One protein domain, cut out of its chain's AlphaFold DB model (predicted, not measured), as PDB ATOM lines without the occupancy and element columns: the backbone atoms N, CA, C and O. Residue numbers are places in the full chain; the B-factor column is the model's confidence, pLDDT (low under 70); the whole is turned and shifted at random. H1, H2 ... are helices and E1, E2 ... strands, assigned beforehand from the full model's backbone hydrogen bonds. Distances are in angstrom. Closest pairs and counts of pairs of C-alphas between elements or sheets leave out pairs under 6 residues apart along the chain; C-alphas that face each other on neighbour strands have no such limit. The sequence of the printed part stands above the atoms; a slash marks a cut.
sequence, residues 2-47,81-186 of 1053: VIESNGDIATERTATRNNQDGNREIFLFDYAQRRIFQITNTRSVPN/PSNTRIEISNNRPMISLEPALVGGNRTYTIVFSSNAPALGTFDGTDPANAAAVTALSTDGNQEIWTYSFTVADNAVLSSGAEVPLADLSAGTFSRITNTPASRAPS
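This is residues 2 to 47 and 81 to 186 of the 1053 residues of the protein "DUF4214 domain-containing protein" of Acidobacteria bacterium (UniProt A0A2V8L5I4). This elongated sandwich has little regular structure: sheet E5 E6 E7 E8, twisted, is partly face to face with sheet E1 E2 E3, with H1 beyond one end. Named elements, mostly strand, hold 56 of 152 printed residues; both sheets are antiparallel. It is compact, radius of gyration of the C-alphas 16.8 A, spanning 52 by 29 by 21 A.

E5 is residues 90 to 95, E6 105 to 114, E7 143 to 152, 30.1 A long, and E8 172 to 175. E1 is 2 to 5, from C-alpha 2 at (359.924, -189.271, 138.262); E2 is 25 to 30, E3 35 to 38, E4 84 to 86, H1 130 to 138.

E6 and E7 are antiparallel at 160 degrees, N 110 and O 147 within hydrogen-bond range, 2.8 A. The closest C-alphas of E2 and E5, Glu 25 and Asn 90, are 6.0 A apart. H1 is on neither sheet; E4 pairs with no named strand.

Residues 48 to 80 are cut out; C-alphas 47 and 81 are 9.9 A apart. E7 to E8 is among the long links. Residues 118 to 121 are among those with pLDDT under 70.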
ATOM      1  N   VAL A   2     358.887-188.249 138.476       93.88
ATOM      2  CA  VAL A   2     359.924-189.271 138.262       93.88
ATOM      3  C   VAL A   2     361.137-188.660 137.556       93.88
ATOM      4  O   VAL A   2     360.962-187.782 136.713       93.88
ATOM      5  N   ILE A   3     362.338-189.067 137.956       93.12
ATOM      6  CA  ILE A   3     363.634-188.529 137.528       93.12
ATOM      7  C   ILE A   3     364.533-189.706 137.162       93.12
ATOM      8  O   ILE A   3     364.469-190.754 137.793       93.12
ATOM      9  N   GLU A   4     365.378-189.516 136.163       92.00
ATOM     10  CA  GLU A   4     366.456-190.430 135.805       92.00
ATOM     11  C   GLU A   4     367.785-189.747 136.148       92.00
ATOM     12  O   GLU A   4     367.965-188.574 135.809       92.00
ATOM     13  N   SER A   5     368.686-190.420 136.866       90.88
ATOM     14  CA  SER A   5     369.968-189.828 137.264       90.88
ATOM     15  C   SER A   5     371.059-190.875 137.463       90.88
ATOM     16  O   SER A   5     370.795-191.973 137.941       90.88
ATOM     17  N   ASN A   6     372.293-190.497 137.131       87.81
ATOM     18  CA  ASN A   6     373.515-191.214 137.502       87.81
ATOM     19  C   ASN A   6     374.058-190.772 138.876       87.81
ATOM     20  O   ASN A   6     374.947-191.408 139.426       87.81
ATOM     21  N   GLY A   7     373.543-189.674 139.442       86.50
ATOM     22  CA  GLY A   7     373.956-189.178 140.754       86.50
ATOM     23  C   GLY A   7     373.181-189.827 141.904       86.50
ATOM     24  O   GLY A   7     372.042-190.268 141.744       86.50
ATOM     25  N   ASP A   8     373.772-189.830 143.099       87.19
ATOM     26  CA  ASP A   8     373.078-190.195 144.340       87.19
ATOM     27  C   ASP A   8     372.294-188.996 144.901       87.19
ATOM     28  O   ASP A   8     372.718-188.306 145.834       87.19
ATOM     29  N   ILE A   9     371.131-188.750 144.296       89.50
ATOM     30  CA  ILE A   9     370.225-187.647 144.649       89.50
ATOM     31  C   ILE A   9     369.165-188.039 145.693       89.50
ATOM     32  O   ILE A   9     368.282-187.240 146.011       89.50
ATOM     33  N   ALA A  10     369.202-189.268 146.219       91.56
ATOM     34  CA  ALA A  10     368.218-189.729 147.190       91.56
ATOM     35  C   ALA A  10     368.417-189.041 148.545       91.56
ATOM     36  O   ALA A  10     369.495-189.083 149.142       91.56
ATOM     37  N   THR A  11     367.335-188.460 149.067       91.88
ATOM     38  CA  THR A  11     367.288-187.963 150.450       91.88
ATOM     39  C   THR A  11     366.924-189.068 151.438       91.88
ATOM     40  O   THR A  11     367.145-188.927 152.636       91.88
ATOM     41  N   GLU A  12     366.301-190.142 150.948       88.12
ATOM     42  CA  GLU A  12     366.039-191.360 151.711       88.12
ATOM     43  C   GLU A  12     366.929-192.473 151.179       88.12
ATOM     44  O   GLU A  12     366.659-193.060 150.130       88.12
ATOM     45  N   ARG A  13     368.017-192.732 151.906       83.06
ATOM     46  CA  ARG A  13     368.999-193.757 151.559       83.06
ATOM     47  C   ARG A  13     368.797-194.987 152.425       83.06
ATOM     48  O   ARG A  13     368.542-194.888 153.624       83.06
ATOM     49  N   THR A  14     368.993-196.152 151.830       76.44
ATOM     50  CA  THR A  14     369.099-197.423 152.560       76.44
ATOM     51  C   THR A  14     370.452-198.064 152.263       76.44
ATOM     52  O   THR A  14     371.172-197.615 151.373       76.44
ATOM     53  N   ALA A  15     370.813-199.131 152.983       74.50
ATOM     54  CA  ALA A  15     372.055-199.863 152.714       74.50
ATOM     55  C   ALA A  15     372.144-200.393 151.268       74.50
ATOM     56  O   ALA A  15     373.243-200.612 150.770       74.50
ATOM     57  N   THR A  16     370.999-200.583 150.605       73.56
ATOM     58  CA  THR A  16     370.887-201.116 149.243       73.56
ATOM     59  C   THR A  16     370.354-200.099 148.234       73.56
ATOM     60  O   THR A  16     370.097-200.471 147.098       73.56
ATOM     61  N   ARG A  17     370.136-198.835 148.625       78.62
ATOM     62  CA  ARG A  17     369.653-197.764 147.737       78.62
ATOM     63  C   ARG A  17     370.313-196.447 148.115       78.62
ATOM     64  O   ARG A  17     369.824-195.728 148.989       78.62
ATOM     65  N   ASN A  18     371.479-196.222 147.531       82.25
ATOM     66  CA  ASN A  18     372.350-195.075 147.775       82.25
ATOM     67  C   ASN A  18     373.206-194.718 146.543       82.25
ATOM     68  O   ASN A  18     374.264-194.129 146.715       82.25
ATOM     69  N   ASN A  19     372.787-195.164 145.348       85.56
ATOM     70  CA  ASN A  19     373.445-195.040 144.036       85.56
ATOM     71  C   ASN A  19     374.980-194.841 144.063       85.56
ATOM     72  O   ASN A  19     375.521-193.948 143.414       85.56
ATOM     73  N   GLN A  20     375.695-195.638 144.867       79.25
ATOM     74  CA  GLN A  20     377.129-195.428 145.112       79.25
ATOM     75  C   GLN A  20     377.997-195.751 143.895       79.25
ATOM     76  O   GLN A  20     379.168-195.377 143.864       79.25
ATOM     77  N   ASP A  21     377.453-196.494 142.936       75.25
ATOM     78  CA  ASP A  21     378.167-196.984 141.767       75.25
ATOM     79  C   ASP A  21     377.976-196.120 140.515       75.25
ATOM     80  O   ASP A  21     378.624-196.411 139.513       75.25
ATOM     81  N   GLY A  22     377.158-195.063 140.579       81.94
ATOM     82  CA  GLY A  22     376.969-194.109 139.484       81.94
ATOM     83  C   GLY A  22     376.061-194.601 138.352       81.94
ATOM     84  O   GLY A  22     375.933-193.925 137.327       81.94
ATOM     85  N   ASN A  23     375.406-195.760 138.505       84.56
ATOM     86  CA  ASN A  23     374.527-196.283 137.461       84.56
ATOM     87  C   ASN A  23     373.298-195.386 137.248       84.56
ATOM     88  O   ASN A  23     372.897-194.582 138.093       84.56
ATOM     89  N   ARG A  24     372.702-195.507 136.057       89.19
ATOM     90  CA  ARG A  24     371.504-194.754 135.683       89.19
ATOM     91  C   ARG A  24     370.286-195.345 136.386       89.19
ATOM     92  O   ARG A  24     369.765-196.388 135.985       89.19
ATOM     93  N   GLU A  25     369.797-194.631 137.392       91.56
ATOM     94  CA  GLU A  25     368.679-195.058 138.227       91.56
ATOM     95  C   GLU A  25     367.448-194.163 138.088       91.56
ATOM     96  O   GLU A  25     367.518-192.986 137.723       91.56
ATOM     97  N   ILE A  26     366.294-194.738 138.423       94.00
ATOM     98  CA  ILE A  26     365.018-194.041 138.523       94.00
ATOM     99  C   ILE A  26     364.828-193.565 139.958       94.00
ATOM    100  O   ILE A  26     364.862-194.352 140.905       94.00
ATOM    101  N   PHE A  27     364.529-192.282 140.108       94.94
ATOM    102  CA  PHE A  27     364.200-191.636 141.368       94.94
ATOM    103  C   PHE A  27     362.780-191.072 141.330       94.94
ATOM    104  O   PHE A  27     362.303-190.568 140.314       94.94
ATOM    105  N   LEU A  28     362.096-191.117 142.468       94.94
ATOM    106  CA  LEU A  28     360.786-190.521 142.670       94.94
ATOM    107  C   LEU A  28     360.917-189.345 143.633       94.94
ATOM    108  O   LEU A  28     361.207-189.529 144.814       94.94
ATOM    109  N   PHE A  29     360.651-188.141 143.136       93.56
ATOM    110  CA  PHE A  29     360.495-186.962 143.972       93.56
ATOM    111  C   PHE A  29     359.037-186.806 144.414       93.56
ATOM    112  O   PHE A  29     358.153-186.557 143.580       93.56
ATOM    113  N   ASP A  30     358.802-186.917 145.721       92.50
ATOM    114  CA  ASP A  30     357.541-186.565 146.367       92.50
ATOM    115  C   ASP A  30     357.689-185.252 147.141       92.50
ATOM    116  O   ASP A  30     358.258-185.193 148.234       92.50
ATOM    117  N   TYR A  31     357.134-184.185 146.565       90.19
ATOM    118  CA  TYR A  31     357.167-182.854 147.158       90.19
ATOM    119  C   TYR A  31     356.361-182.770 148.465       90.19
ATOM    120  O   TYR A  31     356.735-181.990 149.334       90.19
ATOM    121  N   ALA A  32     355.292-183.560 148.651       90.00
ATOM    122  CA  ALA A  32     354.495-183.510 149.884       90.00
ATOM    123  C   ALA A  32     355.309-183.960 151.107       90.00
ATOM    124  O   ALA A  32     355.165-183.403 152.192       90.00
ATOM    125  N   GLN A  33     356.191-184.941 150.906       91.81
ATOM    126  CA  GLN A  33     357.155-185.410 151.902       91.81
ATOM    127  C   GLN A  33     358.486-184.639 151.846       91.81
ATOM    128  O   GLN A  33     359.312-184.750 152.758       91.81
ATOM    129  N   ARG A  34     358.720-183.877 150.767       92.50
ATOM    130  CA  ARG A  34     360.002-183.244 150.410       92.50
ATOM    131  C   ARG A  34     361.147-184.259 150.397       92.50
ATOM    132  O   ARG A  34     362.222-183.998 150.938       92.50
ATOM    133  N   ARG A  35     360.885-185.441 149.825       92.88
ATOM    134  CA  ARG A  35     361.825-186.569 149.746       92.88
ATOM    135  C   ARG A  35     362.027-187.039 148.313       92.88
ATOM    136  O   ARG A  35     361.091-187.061 147.515       92.88
ATOM    137  N   ILE A  36     363.249-187.472 148.033       94.12
ATOM    138  CA  ILE A  36     363.620-188.218 146.837       94.12
ATOM    139  C   ILE A  36     363.909-189.660 147.248       94.12
ATOM    140  O   ILE A  36     364.780-189.907 148.085       94.12
ATOM    141  N   PHE A  37     363.180-190.590 146.638       93.81
ATOM    142  CA  PHE A  37     363.336-192.029 146.810       93.81
ATOM    143  C   PHE A  37     364.040-192.609 145.588       93.81
ATOM    144  O   PHE A  37     363.589-192.395 144.465       93.81
ATOM    145  N   GLN A  38     365.111-193.369 145.792       92.94
ATOM    146  CA  GLN A  38     365.667-194.212 144.739       92.94
ATOM    147  C   GLN A  38     364.746-195.430 144.544       92.94
ATOM    148  O   GLN A  38     364.389-196.101 145.513       92.94
ATOM    149  N   ILE A  39     364.325-195.697 143.307       92.19
ATOM    150  CA  ILE A  39     363.380-196.772 142.968       92.19
ATOM    151  C   ILE A  39     364.126-198.006 142.457       92.19
ATOM    152  O   ILE A  39     363.895-199.110 142.951       92.19
ATOM    153  N   THR A  40     365.047-197.817 141.516       90.31
ATOM    154  CA  THR A  40     365.908-198.872 140.963       90.31
ATOM    155  C   THR A  40     367.315-198.786 141.562       90.31
ATOM    156  O   THR A  40     367.706-197.732 142.056       90.31
ATOM    157  N   ASN A  41     368.067-199.887 141.589       86.31
ATOM    158  CA  ASN A  41     369.451-199.925 142.073       86.31
ATOM    159  C   ASN A  41     370.286-200.906 141.235       86.31
ATOM    160  O   ASN A  41     370.815-201.892 141.748       86.31
ATOM    161  N   THR A  42     370.291-200.698 139.925       84.94
ATOM    162  CA  THR A  42     370.925-201.581 138.950       84.94
ATOM    163  C   THR A  42     372.449-201.515 138.991       84.94
ATOM    164  O   THR A  42     373.042-200.582 139.514       84.94
ATOM    165  N   ARG A  43     373.104-202.549 138.440       82.69
ATOM    166  CA  ARG A  43     374.564-202.595 138.345       82.69
ATOM    167  C   ARG A  43     375.042-203.169 137.025       82.69
ATOM    168  O   ARG A  43     374.793-204.347 136.755       82.69
ATOM    169  N   SER A  44     375.757-202.355 136.249       85.75
ATOM    170  CA  SER A  44     376.423-202.784 135.014       85.75
ATOM    171  C   SER A  44     377.475-203.871 135.281       85.75
ATOM    172  O   SER A  44     378.109-203.914 136.339       85.75
ATOM    173  N   VAL A  45     377.678-204.772 134.316       85.06
ATOM    174  CA  VAL A  45     378.669-205.851 134.424       85.06
ATOM    175  C   VAL A  45     380.044-205.304 134.028       85.06
ATOM    176  O   VAL A  45     380.205-204.889 132.878       85.06
ATOM    177  N   PRO A  46     381.058-205.333 134.913       83.75
ATOM    178  CA  PRO A  46     382.388-204.834 134.590       83.75
ATOM    179  C   PRO A  46     383.160-205.797 133.677       83.75
ATOM    180  O   PRO A  46     382.876-206.998 133.600       83.75
ATOM    181  N   ASN A  47     384.183-205.276 133.001       73.94
ATOM    182  CA  ASN A  47     385.169-206.085 132.294       73.94
ATOM    183  C   ASN A  47     385.936-207.000 133.272       73.94
ATOM    184  O   ASN A  47     386.141-206.629 134.432       73.94
ATOM    185  N   PRO A  81     383.433-196.085 129.794       63.16
ATOM    186  CA  PRO A  81     382.878-197.101 128.897       63.16
ATOM    187  C   PRO A  81     383.825-198.285 128.662       63.16
ATOM    188  O   PRO A  81     383.391-199.410 128.433       63.16
ATOM    189  N   SER A  82     385.131-198.040 128.782       71.69
ATOM    190  CA  SER A  82     386.193-199.045 128.694       71.69
ATOM    191  C   SER A  82     386.190-200.098 129.812       71.69
ATOM    192  O   SER A  82     386.830-201.139 129.658       71.69
ATOM    193  N   ASN A  83     385.460-199.877 130.907       77.69
ATOM    194  CA  ASN A  83     385.356-200.788 132.046       77.69
ATOM    195  C   ASN A  83     384.045-201.581 132.074       77.69
ATOM    196  O   ASN A  83     383.921-202.495 132.890       77.69
ATOM    197  N   THR A  84     383.107-201.301 131.166       83.81
ATOM    198  CA  THR A  84     381.784-201.936 131.136       83.81
ATOM    199  C   THR A  84     381.712-203.024 130.067       83.81
ATOM    200  O   THR A  84     381.818-202.769 128.866       83.81
ATOM    201  N   ARG A  85     381.492-204.267 130.509       84.88
ATOM    202  CA  ARG A  85     381.287-205.437 129.644       84.88
ATOM    203  C   ARG A  85     379.858-205.515 129.117       84.88
ATOM    204  O   ARG A  85     379.660-205.850 127.954       84.88
ATOM    205  N   ILE A  86     378.879-205.271 129.986       87.88
ATOM    206  CA  ILE A  86     377.451-205.236 129.649       87.88
ATOM    207  C   ILE A  86     376.846-204.078 130.434       87.88
ATOM    208  O   ILE A  86     376.873-204.096 131.665       87.88
ATOM    209  N   GLU A  87     376.333-203.076 129.726       88.75
ATOM    210  CA  GLU A  87     375.590-201.977 130.343       88.75
ATOM    211  C   GLU A  87     374.264-202.494 130.890       88.75
ATOM    212  O   GLU A  87     373.593-203.299 130.242       88.75
ATOM    213  N   ILE A  88     373.876-202.015 132.067       89.06
ATOM    214  CA  ILE A  88     372.508-202.146 132.551       89.06
ATOM    215  C   ILE A  88     371.987-200.757 132.854       89.06
ATOM    216  O   ILE A  88     372.604-200.022 133.620       89.06
ATOM    217  N   SER A  89     370.875-200.397 132.223       89.62
ATOM    218  CA  SER A  89     370.327-199.050 132.312       89.62
ATOM    219  C   SER A  89     368.810-199.047 132.385       89.62
ATOM    220  O   SER A  89     368.134-199.904 131.809       89.62
ATOM    221  N   ASN A  90     368.289-198.056 133.110       92.25
ATOM    222  CA  ASN A  90     366.869-197.755 133.225       92.25
ATOM    223  C   ASN A  90     366.601-196.431 132.513       92.25
ATOM    224  O   ASN A  90     367.180-195.412 132.887       92.25
ATOM    225  N   ASN A  91     365.740-196.447 131.499       93.31
ATOM    226  CA  ASN A  91     365.615-195.339 130.562       93.31
ATOM    227  C   ASN A  91     364.173-194.827 130.449       93.31
ATOM    228  O   ASN A  91     363.201-195.590 130.470       93.31
ATOM    229  N   ARG A  92     364.062-193.507 130.257       93.06
ATOM    230  CA  ARG A  92     362.855-192.774 129.838       93.06
ATOM    231  C   ARG A  92     361.625-193.056 130.719       93.06
ATOM    232  O   ARG A  92     360.572-193.434 130.198       93.06
ATOM    233  N   PRO A  93     361.712-192.873 132.051       95.75
ATOM    234  CA  PRO A  93     360.596-193.162 132.933       95.75
ATOM    235  C   PRO A  93     359.437-192.170 132.757       95.75
ATOM    236  O   PRO A  93     359.629-190.959 132.640       95.75
ATOM    237  N   MET A  94     358.210-192.678 132.835       95.19
ATOM    238  CA  MET A  94     356.966-191.905 132.815       95.19
ATOM    239  C   MET A  94     356.055-192.354 133.951       95.19
ATOM    240  O   MET A  94     355.949-193.541 134.226       95.19
ATOM    241  N   ILE A  95     355.352-191.425 134.597       95.81
ATOM    242  CA  ILE A  95     354.424-191.730 135.696       95.81
ATOM    243  C   ILE A  95     352.979-191.382 135.320       95.81
ATOM    244  O   ILE A  95     352.723-190.384 134.635       95.81
ATOM    245  N   SER A  96     352.029-192.200 135.776       95.56
ATOM    246  CA  SER A  96     350.590-191.911 135.748       95.56
ATOM    247  C   SER A  96     350.286-190.609 136.507       95.56
ATOM    248  O   SER A  96     350.769-190.442 137.625       95.56
ATOM    249  N   LEU A  97     349.501-189.686 135.945       88.75
ATOM    250  CA  LEU A  97     349.279-188.369 136.565       88.75
ATOM    251  C   LEU A  97     348.194-188.354 137.645       88.75
ATOM    252  O   LEU A  97     348.392-187.750 138.697       88.75
ATOM    253  N   GLU A  98     347.049-188.988 137.393       85.50
ATOM    254  CA  GLU A  98     345.879-188.885 138.268       85.50
ATOM    255  C   GLU A  98     345.112-190.223 138.353       85.50
ATOM    256  O   GLU A  98     343.980-190.325 137.873       85.50
ATOM    257  N   PRO A  99     345.704-191.271 138.968       91.50
ATOM    258  CA  PRO A  99     345.030-192.557 139.176       91.50
ATOM    259  C   PRO A  99     343.759-192.410 140.005       91.50
ATOM    260  O   PRO A  99     343.699-191.532 140.857       91.50
ATOM    261  N   ALA A 100     342.763-193.278 139.824       90.88
ATOM    262  CA  ALA A 100     341.511-193.192 140.577       90.88
ATOM    263  C   ALA A 100     341.740-193.163 142.103       90.88
ATOM    264  O   ALA A 100     342.514-193.955 142.642       90.88
ATOM    265  N   LEU A 101     341.037-192.263 142.794       93.56
ATOM    266  CA  LEU A 101     341.055-192.179 144.251       93.56
ATOM    267  C   LEU A 101     340.152-193.271 144.838       93.56
ATOM    268  O   LEU A 101     338.931-193.214 144.695       93.56
ATOM    269  N   VAL A 102     340.742-194.256 145.517       95.25
ATOM    270  CA  VAL A 102     340.023-195.393 146.110       95.25
ATOM    271  C   VAL A 102     340.342-195.464 147.597       95.25
ATOM    272  O   VAL A 102     341.492-195.627 147.992       95.25
ATOM    273  N   GLY A 103     339.323-195.304 148.446       94.44
ATOM    274  CA  GLY A 103     339.503-195.345 149.902       94.44
ATOM    275  C   GLY A 103     340.451-194.270 150.454       94.44
ATOM    276  O   GLY A 103     341.087-194.501 151.475       94.44
ATOM    277  N   GLY A 104     340.575-193.122 149.774       94.06
ATOM    278  CA  GLY A 104     341.491-192.034 150.153       94.06
ATOM    279  C   GLY A 104     342.933-192.198 149.657       94.06
ATOM    280  O   GLY A 104     343.760-191.326 149.915       94.06
ATOM    281  N   ASN A 105     343.233-193.269 148.919       94.56
ATOM    282  CA  ASN A 105     344.561-193.545 148.382       94.56
ATOM    283  C   ASN A 105     344.570-193.523 146.850       94.56
ATOM    284  O   ASN A 105     343.568-193.847 146.205       94.56
ATOM    285  N   ARG A 106     345.730-193.205 146.272       94.50
ATOM    286  CA  ARG A 106     346.015-193.360 144.842       94.50
ATOM    287  C   ARG A 106     347.156-194.339 144.635       94.50
ATOM    288  O   ARG A 106     348.169-194.273 145.329       94.50
ATOM    289  N   THR A 107     346.997-195.213 143.647       96.06
ATOM    290  CA  THR A 107     348.048-196.129 143.203       96.06
ATOM    291  C   THR A 107     348.670-195.591 141.925       96.06
ATOM    292  O   THR A 107     348.062-195.647 140.858       96.06
ATOM    293  N   TYR A 108     349.879-195.058 142.040       97.31
ATOM    294  CA  TYR A 108     350.653-194.561 140.912       97.31
ATOM    295  C   TYR A 108     351.389-195.707 140.224       97.31
ATOM    296  O   TYR A 108     351.785-196.683 140.859       97.31
ATOM    297  N   THR A 109     351.585-195.586 138.913       97.69
ATOM    298  CA  THR A 109     352.400-196.505 138.119       97.69
ATOM    299  C   THR A 109     353.435-195.711 137.329       97.69
ATOM    300  O   THR A 109     353.084-194.802 136.577       97.69
ATOM    301  N   ILE A 110     354.703-196.065 137.508       97.88
ATOM    302  CA  ILE A 110     355.823-195.629 136.675       97.88
ATOM    303  C   ILE A 110     356.019-196.691 135.592       97.88
ATOM    304  O   ILE A 110     356.010-197.872 135.917       97.88
ATOM    305  N   VAL A 111     356.188-196.294 134.334       97.88
ATOM    306  CA  VAL A 111     356.616-197.149 133.222       97.88
ATOM    307  C   VAL A 111     357.989-196.689 132.738       97.88
ATOM    308  O   VAL A 111     358.252-195.490 132.742       97.88
ATOM    309  N   PHE A 112     358.866-197.614 132.366       97.00
ATOM    310  CA  PHE A 112     360.229-197.329 131.903       97.00
ATOM    311  C   PHE A 112     360.773-198.516 131.099       97.00
ATOM    312  O   PHE A 112     360.195-199.605 131.177       97.00
ATOM    313  N   SER A 113     361.859-198.330 130.345       95.88
ATOM    314  CA  SER A 113     362.602-199.453 129.765       95.88
ATOM    315  C   SER A 113     363.794-199.841 130.639       95.88
ATOM    316  O   SER A 113     364.444-198.979 131.231       95.88
ATOM    317  N   SER A 114     364.038-201.144 130.785       93.94
ATOM    318  CA  SER A 114     365.226-201.669 131.464       93.94
ATOM    319  C   SER A 114     365.626-203.041 130.930       93.94
ATOM    320  O   SER A 114     364.768-203.880 130.640       93.94
ATOM    321  N   ASN A 115     366.932-203.295 130.875       91.50
ATOM    322  CA  ASN A 115     367.520-204.593 130.545       91.50
ATOM    323  C   ASN A 115     368.003-205.385 131.781       91.50
ATOM    324  O   ASN A 115     368.783-206.331 131.657       91.50
ATOM    325  N   ALA A 116     367.560-205.013 132.986       88.06
ATOM    326  CA  ALA A 116     367.926-205.711 134.217       88.06
ATOM    327  C   ALA A 116     367.423-207.186 134.242       88.06
ATOM    328  O   ALA A 116     366.265-207.450 133.903       88.06
ATOM    329  N   PRO A 117     368.251-208.166 134.677       74.44
ATOM    330  CA  PRO A 117     367.970-209.603 134.508       74.44
ATOM    331  C   PRO A 117     367.050-210.267 135.556       74.44
ATOM    332  O   PRO A 117     366.603-211.390 135.314       74.44
ATOM    333  N   ALA A 118     366.778-209.659 136.722       66.00
ATOM    334  CA  ALA A 118     366.017-210.283 137.826       66.00
ATOM    335  C   ALA A 118     365.114-209.297 138.620       66.00
ATOM    336  O   ALA A 118     365.330-208.092 138.606       66.00
ATOM    337  N   LEU A 119     364.075-209.837 139.286       65.94
ATOM    338  CA  LEU A 119     362.795-209.200 139.670       65.94
ATOM    339  C   LEU A 119     362.632-208.841 141.166       65.94
ATOM    340  O   LEU A 119     362.862-209.679 142.031       65.94
ATOM    341  N   GLY A 120     362.046-207.663 141.433       56.88
ATOM    342  CA  GLY A 120     361.392-207.280 142.699       56.88
ATOM    343  C   GLY A 120     361.986-206.041 143.370       56.88
ATOM    344  O   GLY A 120     361.253-205.188 143.863       56.88
ATOM    345  N   THR A 121     363.306-205.916 143.339       61.88
ATOM    346  CA  THR A 121     364.058-204.859 144.033       61.88
ATOM    347  C   THR A 121     364.866-203.983 143.085       61.88
ATOM    348  O   THR A 121     365.232-202.877 143.490       61.88
ATOM    349  N   PHE A 122     365.076-204.448 141.840       78.44
ATOM    350  CA  PHE A 122     365.973-203.831 140.854       78.44
ATOM    351  C   PHE A 122     367.379-203.613 141.423       78.44
ATOM    352  O   PHE A 122     368.066-202.691 141.010       78.44
ATOM    353  N   ASP A 123     367.780-204.433 142.395       66.19
ATOM    354  CA  ASP A 123     369.103-204.417 142.992       66.19
ATOM    355  C   ASP A 123     370.105-205.121 142.077       66.19
ATOM    356  O   ASP A 123     369.782-206.071 141.363       66.19
ATOM    357  N   GLY A 124     371.309-204.561 142.043       61.47
ATOM    358  CA  GLY A 124     372.290-204.781 141.001       61.47
ATOM    359  C   GLY A 124     372.584-206.238 140.682       61.47
ATOM    360  O   GLY A 124     372.511-207.142 141.512       61.47
ATOM    361  N   THR A 125     372.988-206.455 139.441       60.97
ATOM    362  CA  THR A 125     373.452-207.754 138.970       60.97
ATOM    363  C   THR A 125     374.721-208.129 139.707       60.97
ATOM    364  O   THR A 125     375.690-207.374 139.667       60.97
ATOM    365  N   ASP A 126     374.744-209.292 140.355       64.06
ATOM    366  CA  ASP A 126     375.976-209.835 140.916       64.06
ATOM    367  C   ASP A 126     376.902-210.270 139.764       64.06
ATOM    368  O   ASP A 126     376.615-211.275 139.100       64.06
ATOM    369  N   PRO A 127     378.016-209.557 139.497       62.97
ATOM    370  CA  PRO A 127     378.935-209.940 138.434       62.97
ATOM    371  C   PRO A 127     379.637-211.281 138.717       62.97
ATOM    372  O   PRO A 127     380.233-211.852 137.803       62.97
ATOM    373  N   ALA A 128     379.552-211.815 139.944       61.28
ATOM    374  CA  ALA A 128     380.025-213.155 140.282       61.28
ATOM    375  C   ALA A 128     379.063-214.273 139.829       61.28
ATOM    376  O   ALA A 128     379.460-215.440 139.764       61.28
ATOM    377  N   ASN A 129     377.818-213.950 139.455       77.00
ATOM    378  CA  ASN A 129     376.872-214.925 138.923       77.00
ATOM    379  C   ASN A 129     377.100-215.146 137.419       77.00
ATOM    380  O   ASN A 129     376.461-214.538 136.557       77.00
ATOM    381  N   ALA A 130     378.005-216.072 137.095       77.06
ATOM    382  CA  ALA A 130     378.379-216.395 135.719       77.06
ATOM    383  C   ALA A 130     377.192-216.798 134.818       77.06
ATOM    384  O   ALA A 130     377.227-216.532 133.616       77.06
ATOM    385  N   ALA A 131     376.138-217.408 135.372       79.50
ATOM    386  CA  ALA A 131     374.945-217.778 134.613       79.50
ATOM    387  C   ALA A 131     374.101-216.549 134.237       79.50
ATOM    388  O   ALA A 131     373.696-216.428 133.083       79.50
ATOM    389  N   ALA A 132     373.901-215.614 135.174       78.12
ATOM    390  CA  ALA A 132     373.207-214.351 134.914       78.12
ATOM    391  C   ALA A 132     373.971-213.482 133.902       78.12
ATOM    392  O   ALA A 132     373.379-212.963 132.960       78.12
ATOM    393  N   VAL A 133     375.300-213.402 134.031       82.19
ATOM    394  CA  VAL A 133     376.158-212.693 133.068       82.19
ATOM    395  C   VAL A 133     376.094-213.339 131.681       82.19
ATOM    396  O   VAL A 133     376.031-212.635 130.676       82.19
ATOM    397  N   THR A 134     376.083-214.674 131.606       86.19
ATOM    398  CA  THR A 134     375.954-215.391 130.328       86.19
ATOM    399  C   THR A 134     374.589-215.139 129.687       86.19
ATOM    400  O   THR A 134     374.522-214.857 128.488       86.19
ATOM    401  N   ALA A 135     373.511-215.177 130.476       85.00
ATOM    402  CA  ALA A 135     372.163-214.870 130.007       85.00
ATOM    403  C   ALA A 135     372.080-213.440 129.454       85.00
ATOM    404  O   ALA A 135     371.699-213.278 128.303       85.00
ATOM    405  N   LEU A 136     372.559-212.438 130.199       87.44
ATOM    406  CA  LEU A 136     372.625-211.049 129.735       87.44
ATOM    407  C   LEU A 136     373.473-210.878 128.474       87.44
ATOM    408  O   LEU A 136     373.097-210.138 127.574       87.44
ATOM    409  N   SER A 137     374.609-211.575 128.371       88.25
ATOM    410  CA  SER A 137     375.438-211.515 127.159       88.25
ATOM    411  C   SER A 137     374.764-212.141 125.935       88.25
ATOM    412  O   SER A 137     375.172-211.873 124.809       88.25
ATOM    413  N   THR A 138     373.748-212.978 126.159       89.69
ATOM    414  CA  THR A 138     372.957-213.620 125.105       89.69
ATOM    415  C   THR A 138     371.737-212.775 124.744       89.69
ATOM    416  O   THR A 138     371.446-212.592 123.566       89.69
ATOM    417  N   ASP A 139     371.039-212.268 125.758       85.00
ATOM    418  CA  ASP A 139     369.756-211.584 125.664       85.00
ATOM    419  C   ASP A 139     369.698-210.514 126.771       85.00
ATOM    420  O   ASP A 139     369.349-210.782 127.920       85.00
ATOM    421  N   GLY A 140     370.183-209.314 126.441       87.31
ATOM    422  CA  GLY A 140     370.250-208.143 127.324       87.31
ATOM    423  C   GLY A 140     369.422-206.989 126.769       87.31
ATOM    424  O   GLY A 140     369.876-205.843 126.779       87.31
ATOM    425  N   ASN A 141     368.269-207.328 126.193       94.00
ATOM    426  CA  ASN A 141     367.364-206.393 125.547       94.00
ATOM    427  C   ASN A 141     366.721-205.438 126.554       94.00
ATOM    428  O   ASN A 141     366.402-205.832 127.677       94.00
ATOM    429  N   GLN A 142     366.483-204.201 126.135       95.00
ATOM    430  CA  GLN A 142     365.616-203.282 126.858       95.00
ATOM    431  C   GLN A 142     364.170-203.782 126.788       95.00
ATOM    432  O   GLN A 142     363.605-203.976 125.710       95.00
ATOM    433  N   GLU A 143     363.572-204.000 127.956       95.44
ATOM    434  CA  GLU A 143     362.189-204.443 128.113       95.44
ATOM    435  C   GLU A 143     361.351-203.361 128.785       95.44
ATOM    436  O   GLU A 143     361.865-202.574 129.572       95.44
ATOM    437  N   ILE A 144     360.044-203.323 128.524       97.50
ATOM    438  CA  ILE A 144     359.125-202.424 129.221       97.50
ATOM    439  C   ILE A 144     358.819-202.977 130.608       97.50
ATOM    440  O   ILE A 144     358.376-204.117 130.769       97.50
ATOM    441  N   TRP A 145     358.982-202.124 131.607       96.06
ATOM    442  CA  TRP A 145     358.740-202.400 133.012       96.06
ATOM    443  C   TRP A 145     357.763-201.404 133.607       96.06
ATOM    444  O   TRP A 145     357.645-200.266 133.159       96.06
ATOM    445  N   THR A 146     357.074-201.833 134.660       96.12
ATOM    446  CA  THR A 146     356.263-200.953 135.497       96.12
ATOM    447  C   THR A 146     356.658-201.067 136.958       96.12
ATOM    448  O   THR A 146     357.026-202.148 137.407       96.12
ATOM    449  N   TYR A 147     356.534-199.971 137.702       95.94
ATOM    450  CA  TYR A 147     356.650-199.909 139.154       95.94
ATOM    451  C   TYR A 147     355.394-199.264 139.738       95.94
ATOM    452  O   TYR A 147     355.052-198.141 139.371       95.94
ATOM    453  N   SER A 148     354.683-199.967 140.620       95.62
ATOM    454  CA  SER A 148     353.440-199.479 141.231       95.62
ATOM    455  C   SER A 148     353.598-199.243 142.729       95.62
ATOM    456  O   SER A 148     354.063-200.126 143.444       95.62
ATOM    457  N   PHE A 149     353.151-198.087 143.217       95.50
ATOM    458  CA  PHE A 149     353.163-197.731 144.638       95.50
ATOM    459  C   PHE A 149     351.876-196.994 145.016       95.50
ATOM    460  O   PHE A 149     351.205-196.419 144.159       95.50
ATOM    461  N   THR A 150     351.507-197.027 146.297       94.69
ATOM    462  CA  THR A 150     350.263-196.424 146.796       94.69
ATOM    463  C   THR A 150     350.563-195.384 147.862       94.69
ATOM    464  O   THR A 150     351.367-195.633 148.755       94.69
ATOM    465  N   VAL A 151     349.895-194.236 147.777       93.44
ATOM    466  CA  VAL A 151     350.037-193.123 148.724       93.44
ATOM    467  C   VAL A 151     348.666-192.522 149.040       93.44
ATOM    468  O   VAL A 151     347.755-192.565 148.210       93.44
ATOM    469  N   ALA A 152     348.506-191.985 150.249       92.19
ATOM    470  CA  ALA A 152     347.300-191.266 150.645       92.19
ATOM    471  C   ALA A 152     347.214-189.904 149.936       92.19
ATOM    472  O   ALA A 152     348.195-189.164 149.890       92.19
ATOM    473  N   ASP A 153     346.037-189.550 149.420       89.81
ATOM    474  CA  ASP A 153     345.786-188.262 148.757       89.81
ATOM    475  C   ASP A 153     345.211-187.249 149.759       89.81
ATOM    476  O   ASP A 153     344.030-186.901 149.737       89.81
ATOM    477  N   ASN A 154     346.036-186.854 150.727       87.75
ATOM    478  CA  ASN A 154     345.651-185.957 151.824       87.75
ATOM    479  C   ASN A 154     346.527-184.696 151.924       87.75
ATOM    480  O   ASN A 154     346.353-183.895 152.844       87.75
ATOM    481  N   ALA A 155     347.471-184.516 150.997       88.12
ATOM    482  CA  ALA A 155     348.428-183.422 151.038       88.12
ATOM    483  C   ALA A 155     347.796-182.094 150.589       88.12
ATOM    484  O   ALA A 155     347.223-181.990 149.506       88.12
ATOM    485  N   VAL A 156     347.983-181.037 151.383       89.25
ATOM    486  CA  VAL A 156     347.624-179.661 151.011       89.25
ATOM    487  C   VAL A 156     348.906-178.848 150.890       89.25
ATOM    488  O   VAL A 156     349.401-178.298 151.870       89.25
ATOM    489  N   LEU A 157     349.465-178.771 149.683       89.19
ATOM    490  CA  LEU A 157     350.810-178.216 149.477       89.19
ATOM    491  C   LEU A 157     350.950-176.731 149.846       89.19
ATOM    492  O   LEU A 157     352.047-176.297 150.187       89.19
ATOM    493  N   SER A 158     349.865-175.953 149.794       89.50
ATOM    494  CA  SER A 158     349.856-174.544 150.216       89.50
ATOM    495  C   SER A 158     349.901-174.378 151.735       89.50
ATOM    496  O   SER A 158     350.286-173.324 152.231       89.50
ATOM    497  N   SER A 159     349.538-175.418 152.493       89.38
ATOM    498  CA  SER A 159     349.656-175.388 153.950       89.38
ATOM    499  C   SER A 159     351.111-175.432 154.405       89.38
ATOM    500  O   SER A 159     351.384-174.971 155.506       89.38
ATOM    501  N   GLY A 160     352.024-175.971 153.586       87.62
ATOM    502  CA  GLY A 160     353.415-176.249 153.957       87.62
ATOM    503  C   GLY A 160     353.574-177.315 155.046       87.62
ATOM    504  O   GLY A 160     354.679-177.507 155.547       87.62
ATOM    505  N   ALA A 161     352.480-177.977 155.443       81.25
ATOM    506  CA  ALA A 161     352.497-179.027 156.447       81.25
ATOM    507  C   ALA A 161     353.071-180.324 155.874       81.25
ATOM    508  O   ALA A 161     352.774-180.711 154.744       81.25
ATOM    509  N   GLU A 162     353.852-181.010 156.702       82.38
ATOM    510  CA  GLU A 162     354.382-182.325 156.371       82.38
ATOM    511  C   GLU A 162     353.307-183.395 156.466       82.38
ATOM    512  O   GLU A 162     352.566-183.465 157.452       82.38
ATOM    513  N   VAL A 163     353.281-184.277 155.473       87.94
ATOM    514  CA  VAL A 163     352.542-185.536 155.568       87.94
ATOM    515  C   VAL A 163     353.393-186.594 156.289       87.94
ATOM    516  O   VAL A 163     354.623-186.475 156.328       87.94
ATOM    517  N   PRO A 164     352.777-187.628 156.895       88.31
ATOM    518  CA  PRO A 164     353.522-188.752 157.452       88.31
ATOM    519  C   PRO A 164     354.455-189.378 156.412       88.31
ATOM    520  O   PRO A 164     354.070-189.529 155.254       88.31
ATOM    521  N   LEU A 165     355.660-189.767 156.840       89.12
ATOM    522  CA  LEU A 165     356.610-190.454 155.969       89.12
ATOM    523  C   LEU A 165     356.007-191.788 155.506       89.12
ATOM    524  O   LEU A 165     355.675-192.645 156.326       89.12
ATOM    525  N   ALA A 166     355.906-191.955 154.196       91.12
ATOM    526  CA  ALA A 166     355.569-193.193 153.524       91.12
ATOM    527  C   ALA A 166     356.758-193.582 152.644       91.12
ATOM    528  O   ALA A 166     357.135-192.832 151.745       91.12
ATOM    529  N   ASP A 167     357.350-194.749 152.904       90.56
ATOM    530  CA  ASP A 167     358.427-195.273 152.067       90.56
ATOM    531  C   ASP A 167     357.874-195.669 150.695       90.56
ATOM    532  O   ASP A 167     357.196-196.688 150.541       90.56
ATOM    533  N   LEU A 168     358.164-194.841 149.694       91.75
ATOM    534  CA  LEU A 168     357.710-195.056 148.326       91.75
ATOM    535  C   LEU A 168     358.643-195.973 147.527       91.75
ATOM    536  O   LEU A 168     358.390-196.162 146.342       91.75
ATOM    537  N   SER A 169     359.687-196.543 148.148       89.12
ATOM    538  CA  SER A 169     360.578-197.538 147.533       89.12
ATOM    539  C   SER A 169     360.071-198.985 147.679       89.12
ATOM    540  O   SER A 169     360.555-199.885 146.986       89.12
ATOM    541  N   ALA A 170     359.034-199.214 148.494       87.25
ATOM    542  CA  ALA A 170     358.432-200.527 148.765       87.25
ATOM    543  C   ALA A 170     357.312-200.955 147.782       87.25
ATOM    544  O   ALA A 170     356.512-201.842 148.084       87.25
ATOM    545  N   GLY A 171     357.213-200.313 146.616       90.69
ATOM    546  CA  GLY A 171     356.289-200.672 145.540       90.69
ATOM    547  C   GLY A 171     356.615-201.992 144.827       90.69
ATOM    548  O   GLY A 171     357.524-202.733 145.188       90.69
ATOM    549  N   THR A 172     355.835-202.310 143.794       92.44
ATOM    550  CA  THR A 172     355.905-203.586 143.062       92.44
ATOM    551  C   THR A 172     356.332-203.377 141.618       92.44
ATOM    552  O   THR A 172     355.682-202.626 140.887       92.44
ATOM    553  N   PHE A 173     357.372-204.093 141.188       92.56
ATOM    554  CA  PHE A 173     357.771-204.147 139.785       92.56
ATOM    555  C   PHE A 173     357.017-205.231 139.008       92.56
ATOM    556  O   PHE A 173     356.809-206.334 139.510       92.56
ATOM    557  N   SER A 174     356.665-204.942 137.756       92.00
ATOM    558  CA  SER A 174     356.123-205.918 136.807       92.00
ATOM    559  C   SER A 174     356.739-205.711 135.433       92.00
ATOM    560  O   SER A 174     356.682-204.610 134.885       92.00
ATOM    561  N   ARG A 175     357.279-206.788 134.860       92.50
ATOM    562  CA  ARG A 175     357.783-206.813 133.486       92.50
ATOM    563  C   ARG A 175     356.617-206.945 132.507       92.50
ATOM    564  O   ARG A 175     355.757-207.799 132.708       92.50
ATOM    565  N   ILE A 176     356.581-206.099 131.482       95.50
ATOM    566  CA  ILE A 176     355.523-206.065 130.463       95.50
ATOM    567  C   ILE A 176     355.955-206.835 129.218       95.50
ATOM    568  O   ILE A 176     355.220-207.710 128.771       95.50
ATOM    569  N   THR A 177     357.146-206.563 128.685       95.56
ATOM    570  CA  THR A 177     357.693-207.271 127.517       95.56
ATOM    571  C   THR A 177     358.829-208.214 127.922       95.56
ATOM    572  O   THR A 177     359.452-208.058 128.969       95.56
ATOM    573  N   ASN A 178     359.047-209.264 127.132       92.69
ATOM    574  CA  ASN A 178     360.186-210.166 127.281       92.69
ATOM    575  C   ASN A 178     360.490-210.781 125.915       92.69
ATOM    576  O   ASN A 178     359.839-211.744 125.502       92.69
ATOM    577  N   THR A 179     361.424-210.175 125.202       93.31
ATOM    578  CA  THR A 179     361.644-210.353 123.772       93.31
ATOM    579  C   THR A 179     363.129-210.555 123.480       93.31
ATOM    580  O   THR A 179     363.950-209.852 124.059       93.31
ATOM    581  N   PRO A 180     363.495-211.464 122.558       92.75
ATOM    582  CA  PRO A 180     364.895-211.648 122.200       92.75
ATOM    583  C   PRO A 180     365.498-210.370 121.615       92.75
ATOM    584  O   PRO A 180     364.920-209.801 120.686       92.75
ATOM    585  N   ALA A 181     366.681-209.990 122.093       93.69
ATOM    586  CA  ALA A 181     367.438-208.859 121.570       93.69
ATOM    587  C   ALA A 181     367.670-208.972 120.051       93.69
ATOM    588  O   ALA A 181     368.116-210.002 119.532       93.69
ATOM    589  N   SER A 182     367.441-207.875 119.329       92.31
ATOM    590  CA  SER A 182     367.749-207.731 117.902       92.31
ATOM    591  C   SER A 182     369.240-207.875 117.619       92.31
ATOM    592  O   SER A 182     369.638-208.342 116.547       92.31
ATOM    593  N   ARG A 183     370.072-207.520 118.601       92.94
ATOM    594  CA  ARG A 183     371.516-207.732 118.602       92.94
ATOM    595  C   ARG A 183     372.009-207.987 120.024       92.94
ATOM    596  O   ARG A 183     371.638-207.269 120.947       92.94
ATOM    597  N   ALA A 184     372.875-208.986 120.185       92.56
ATOM    598  CA  ALA A 184     373.487-209.297 121.475       92.56
ATOM    599  C   ALA A 184     374.294-208.098 122.021       92.56
ATOM    600  O   ALA A 184     374.908-207.376 121.221       92.56
ATOM    601  N   PRO A 185     374.335-207.892 123.353       93.19
ATOM    602  CA  PRO A 185     375.147-206.838 123.945       93.19
ATOM    603  C   PRO A 185     376.629-206.954 123.591       93.19
ATOM    604  O   PRO A 185     377.168-208.058 123.473       93.19
ATOM    605  N   SER A 186     377.310-205.814 123.463       90.69
ATOM    606  CA  SER A 186     378.759-205.778 123.236       90.69
ATOM    607  C   SER A 186     379.474-204.868 124.237       90.69
ATOM    608  O   SER A 186     378.943-203.798 124.543       90.69
TER     609      SER A 186